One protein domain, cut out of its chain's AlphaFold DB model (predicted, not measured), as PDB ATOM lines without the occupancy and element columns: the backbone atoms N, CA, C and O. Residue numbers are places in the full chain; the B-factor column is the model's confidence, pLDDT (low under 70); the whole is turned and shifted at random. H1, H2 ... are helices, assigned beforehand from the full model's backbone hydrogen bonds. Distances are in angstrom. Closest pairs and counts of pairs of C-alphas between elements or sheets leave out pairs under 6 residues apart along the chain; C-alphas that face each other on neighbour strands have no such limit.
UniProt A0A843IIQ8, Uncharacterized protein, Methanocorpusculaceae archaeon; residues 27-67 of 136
ATOM      1  N   ASP A  27      34.253 211.956  12.343       82.25
ATOM      2  CA  ASP A  27      35.696 211.846  12.572       82.25
ATOM      3  C   ASP A  27      36.004 211.165  13.903       82.25
ATOM      4  O   ASP A  27      36.777 210.212  13.936       82.25
ATOM      5  N   ALA A  28      35.325 211.560  14.986       77.00
ATOM      6  CA  ALA A  28      35.495 210.927  16.292       77.00
ATOM      7  C   ALA A  28      35.119 209.436  16.255       77.00
ATOM      8  O   ALA A  28      35.840 208.594  16.794       77.00
ATOM      9  N   ARG A  29      34.026 209.093  15.560       86.56
ATOM     10  CA  ARG A  29      33.612 207.702  15.341       86.56
ATOM     11  C   ARG A  29      34.661 206.924  14.547       86.56
ATOM     12  O   ARG A  29      35.043 205.833  14.958       86.56
ATOM     13  N   ASN A  30      35.136 207.472  13.431       83.38
ATOM     14  CA  ASN A  30      36.110 206.810  12.565       83.38
ATOM     15  C   ASN A  30      37.448 206.599  13.287       83.38
ATOM     16  O   ASN A  30      38.005 205.502  13.235       83.38
ATOM     17  N   SER A  31      37.938 207.605  14.014       85.38
ATOM     18  CA  SER A  31      39.145 207.487  14.836       85.38
ATOM     19  C   SER A  31      38.996 206.423  15.920       85.38
ATOM     20  O   SER A  31      39.910 205.623  16.111       85.38
ATOM     21  N   TRP A  32      37.842 206.359  16.593       90.06
ATOM     22  CA  TRP A  32      37.578 205.334  17.601       90.06
ATOM     23  C   TRP A  32      37.515 203.919  17.002       90.06
ATOM     24  O   TRP A  32      38.090 202.990  17.574       90.06
ATOM     25  N   ILE A  33      36.890 203.753  15.828       90.38
ATOM     26  CA  ILE A  33      36.847 202.475  15.097       90.38
ATOM     27  C   ILE A  33      38.265 202.011  14.756       90.38
ATOM     28  O   ILE A  33      38.622 200.868  15.038       90.38
ATOM     29  N   LEU A  34      39.089 202.895  14.186       89.25
ATOM     30  CA  LEU A  34      40.459 202.564  13.792       89.25
ATOM     31  C   LEU A  34      41.338 202.224  15.001       89.25
ATOM     32  O   LEU A  34      42.084 201.247  14.959       89.25
ATOM     33  N   ALA A  35      41.227 202.989  16.089       84.12
ATOM     34  CA  ALA A  35      41.956 202.720  17.326       84.12
ATOM     35  C   ALA A  35      41.573 201.359  17.926       84.12
ATOM     36  O   ALA A  35      42.447 200.555  18.245       84.12
ATOM     37  N   SER A  36      40.273 201.064  17.992       85.81
ATOM     38  CA  SER A  36      39.757 199.798  18.527       85.81
ATOM     39  C   SER A  36      40.158 198.603  17.658       85.81
ATOM     40  O   SER A  36      40.534 197.547  18.175       85.81
ATOM     41  N   ALA A  37      40.132 198.763  16.332       85.75
ATOM     42  CA  ALA A  37      40.578 197.738  15.392       85.75
ATOM     43  C   ALA A  37      42.075 197.440  15.557       85.75
ATOM     44  O   ALA A  37      42.466 196.272  15.619       85.75
ATOM     45  N   LYS A  38      42.906 198.483  15.696       86.69
ATOM     46  CA  LYS A  38      44.348 198.347  15.940       86.69
ATOM     47  C   LYS A  38      44.631 197.614  17.251       86.69
ATOM     48  O   LYS A  38      45.376 196.639  17.255       86.69
ATOM     49  N   GLU A  39      43.995 198.032  18.342       86.19
ATOM     50  CA  GLU A  39      44.153 197.396  19.655       86.19
ATOM     51  C   GLU A  39      43.721 195.920  19.629       86.19
ATOM     52  O   GLU A  39      44.380 195.052  20.210       86.19
ATOM     53  N   THR A  40      42.644 195.609  18.905       83.81
ATOM     54  CA  THR A  40      42.166 194.232  18.721       83.81
ATOM     55  C   THR A  40      43.166 193.396  17.925       83.81
ATOM     56  O   THR A  40      43.473 192.275  18.327       83.81
ATOM     57  N   ALA A  41      43.732 193.939  16.845       78.62
ATOM     58  CA  ALA A  41      44.758 193.259  16.055       78.62
ATOM     59  C   ALA A  41      46.030 192.982  16.879       78.62
ATOM     60  O   ALA A  41      46.565 191.875  16.841       78.62
ATOM     61  N   GLU A  42      46.480 193.946  17.684       83.88
ATOM     62  CA  GLU A  42      47.623 193.785  18.594       83.88
ATOM     63  C   GLU A  42      47.356 192.764  19.708       83.88
ATOM     64  O   GLU A  42      48.268 192.070  20.167       83.88
ATOM     65  N   ARG A  43      46.111 192.659  20.184       81.12
ATOM     66  CA  ARG A  43      45.702 191.596  21.112       81.12
ATOM     67  C   ARG A  43      45.746 190.238  20.424       81.12
ATOM     68  O   ARG A  43      46.408 189.351  20.946       81.12
ATOM     69  N   LEU A  44      45.133 190.100  19.247       76.38
ATOM     70  CA  LEU A  44      45.132 188.864  18.452       76.38
ATOM     71  C   LEU A  44      46.547 188.378  18.119       76.38
ATOM     72  O   LEU A  44      46.823 187.189  18.233       76.38
ATOM     73  N   ALA A  45      47.467 189.289  17.798       75.62
ATOM     74  CA  ALA A  45      48.865 188.956  17.524       75.62
ATOM     75  C   ALA A  45      49.620 188.378  18.739       75.62
ATOM     76  O   ALA A  45      50.613 187.674  18.557       75.62
ATOM     77  N   ARG A  46      49.168 188.671  19.966       77.69
ATOM     78  CA  ARG A  46      49.757 188.170  21.220       77.69
ATOM     79  C   ARG A  46      49.184 186.830  21.674       77.69
ATOM     80  O   ARG A  46      49.773 186.203  22.552       77.69
ATOM     81  N   PHE A  47      48.064 186.381  21.105       67.25
ATOM     82  CA  PHE A  47      47.555 185.049  21.403       67.25
ATOM     83  C   PHE A  47      48.430 184.000  20.702       67.25
ATOM     84  O   PHE A  47      48.724 184.144  19.511       67.25
ATOM     85  N   PRO A  48      48.874 182.942  21.407       69.06
ATOM     86  CA  PRO A  48      49.582 181.847  20.762       69.06
ATOM     87  C   PRO A  48      48.695 181.270  19.655       69.06
ATOM     88  O   PRO A  48      47.513 181.011  19.872       69.06
ATOM     89  N   LYS A  49      49.274 181.053  18.464       64.06
ATOM     90  CA  LYS A  49      48.600 180.501  17.269       64.06
ATOM     91  C   LYS A  49      48.171 179.034  17.425       64.06
ATOM     92  O   LYS A  49      48.088 178.300  16.445       64.06
ATOM     93  N   THR A  50      47.888 178.578  18.635       63.16
ATOM     94  CA  THR A  50      47.094 177.374  18.868       63.16
ATOM     95  C   THR A  50      45.623 177.730  18.675       63.16
ATOM     96  O   THR A  50      44.826 177.697  19.605       63.16
ATOM     97  N   GLU A  51      45.268 178.114  17.448       59.00
ATOM     98  CA  GLU A  51      43.877 178.123  17.012       59.00
ATOM     99  C   GLU A  51      43.474 176.670  16.789       59.00
ATOM    100  O   GLU A  51      43.725 176.079  15.737       59.00
ATOM    101  N   THR A  52      42.873 176.070  17.813       64.75
ATOM    102  CA  THR A  52      42.131 174.829  17.634       64.75
ATOM    103  C   THR A  52      41.017 175.096  16.624       64.75
ATOM    104  O   THR A  52      40.360 176.141  16.649       64.75
ATOM    105  N   ALA A  53      40.799 174.153  15.707       63.69
ATOM    106  CA  ALA A  53      39.704 174.212  14.737       63.69
ATOM    107  C   ALA A  53      38.344 174.514  15.406       63.69
ATOM    108  O   ALA A  53      37.472 175.138  14.805       63.69
ATOM    109  N   GLU A  54      38.206 174.142  16.681       67.88
ATOM    110  CA  GLU A  54      37.054 174.415  17.535       67.88
ATOM    111  C   GLU A  54      36.805 175.908  17.780       67.88
ATOM    112  O   GLU A  54      35.663 176.351  17.676       67.88
ATOM    113  N   PHE A  55      37.843 176.716  18.033       72.88
ATOM    114  CA  PHE A  55      37.663 178.155  18.254       72.88
ATOM    115  C   PHE A  55      37.214 178.869  16.975       72.88
ATOM    116  O   PHE A  55      36.303 179.698  17.003       72.88
ATOM    117  N   ARG A  56      37.782 178.483  15.824       73.81
ATOM    118  CA  ARG A  56      37.329 178.974  14.514       73.81
ATOM    119  C   ARG A  56      35.887 178.560  14.224       73.81
ATOM    120  O   ARG A  56      35.117 179.374  13.728       73.81
ATOM    121  N   SER A  57      35.504 177.328  14.566       74.88
ATOM    122  CA  SER A  57      34.122 176.857  14.428       74.88
ATOM    123  C   SER A  57      33.154 177.654  15.312       74.88
ATOM    124  O   SER A  57      32.108 178.088  14.837       74.88
ATOM    125  N   LEU A  58      33.532 177.936  16.562       81.06
ATOM    126  CA  LEU A  58      32.764 178.781  17.481       81.06
ATOM    127  C   LEU A  58      32.575 180.202  16.942       81.06
ATOM    128  O   LEU A  58      31.453 180.708  16.951       81.06
ATOM    129  N   LEU A  59      33.638 180.823  16.423       79.56
ATOM    130  CA  LEU A  59      33.558 182.141  15.791       79.56
ATOM    131  C   LEU A  59      32.671 182.120  14.542       79.56
ATOM    132  O   LEU A  59      31.825 182.996  14.388       79.56
ATOM    133  N   GLN A  60      32.804 181.109  13.682       77.38
ATOM    134  CA  GLN A  60      31.977 180.969  12.481       77.38
ATOM    135  C   GLN A  60      30.489 180.816  12.833       77.38
ATOM    136  O   GLN A  60      29.629 181.433  12.198       77.38
ATOM    137  N   ASN A  61      30.182 180.032  13.868       79.44
ATOM    138  CA  ASN A  61      28.821 179.824  14.354       79.44
ATOM    139  C   ASN A  61      28.253 181.097  14.986       79.44
ATOM    140  O   ASN A  61      27.114 181.461  14.706       79.44
ATOM    141  N   ALA A  62      29.050 181.810  15.784       77.25
ATOM    142  CA  ALA A  62      28.657 183.077  16.388       77.25
ATOM    143  C   ALA A  62      28.408 184.159  15.327       77.25
ATOM    144  O   ALA A  62      27.397 184.846  15.394       77.25
ATOM    145  N   VAL A  63      29.266 184.271  14.307       75.69
ATOM    146  CA  VAL A  63      29.055 185.182  13.168       75.69
ATOM    147  C   VAL A  63      27.789 184.806  12.398       75.69
ATOM    148  O   VAL A  63      27.003 185.684  12.054       75.69
ATOM    149  N   SER A  64      27.547 183.514  12.174       68.88
ATOM    150  CA  SER A  64      26.338 183.041  11.488       68.88
ATOM    151  C   SER A  64      25.060 183.276  12.304       68.88
ATOM    152  O   SER A  64      24.015 183.540  11.723       68.88
ATOM    153  N   ALA A  65      25.138 183.221  13.637       70.75
ATOM    154  CA  ALA A  65      24.018 183.504  14.534       70.75
ATOM    155  C   ALA A  65      23.785 185.010  14.748       70.75
ATOM    156  O   ALA A  65      22.652 185.437  14.961       70.75
ATOM    157  N   ALA A  66      24.853 185.811  14.708       66.75
ATOM    158  CA  ALA A  66      24.817 187.259  14.900       66.75
ATOM    159  C   ALA A  66      24.511 188.026  13.613       66.75
ATOM    160  O   ALA A  66      24.104 189.183  13.695       66.75
ATOM    161  N   LYS A  67      24.677 187.409  12.435       52.34
ATOM    162  CA  LYS A  67      24.063 187.916  11.212       52.34
ATOM    163  C   LYS A  67      22.549 187.720  11.348       52.34
ATOM    164  O   LYS A  67      22.092 186.582  11.213       52.34
TER     165      LYS A  67
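What this domain is: This is residues 27 to 67 of the 136 residues of an uncharacterized protein of Methanocorpusculaceae archaeon (UniProt A0A843IIQ8). Two helices form a flat, open V: the longer H1 and the shorter H2 are its arms, joined at the base by residues 47 to 52, and the space between the arms is empty. The printed part has 41 residues with two named helices, H1 then H2, and no named strand; the class is all helix. It is only just loose, close to extended, with a radius of gyration of the C-alphas of 13.5 A, and spans 37 by 27 by 5 A.

How they stand to each other: H1, residues 27 to 46, and H2, residues 53 to 66, are apart, with no C-alpha of the one within 8 A of the other. The link between them, six residues, is short. In H2 every O i to N i+4 pair is within hydrogen-bond range; in H1 15 of 16 are.

Where its parts are: H1 measures 28.9 A from C-alpha 27 at (35.696, 211.846, 12.572) to C-alpha 46 at (49.757, 188.170, 21.220). H2 measures 19.8 A and ends with C-alpha 66 at (24.817, 187.259, 14.900).

The domain as a whole: The two C-alphas farthest apart, those of Asp 27 and Thr 52, are 37.9 A apart. The printed part has no cut. Its mean pLDDT is 76.6, and residues 47 to 54, 64 and 66 to 67 are under 70.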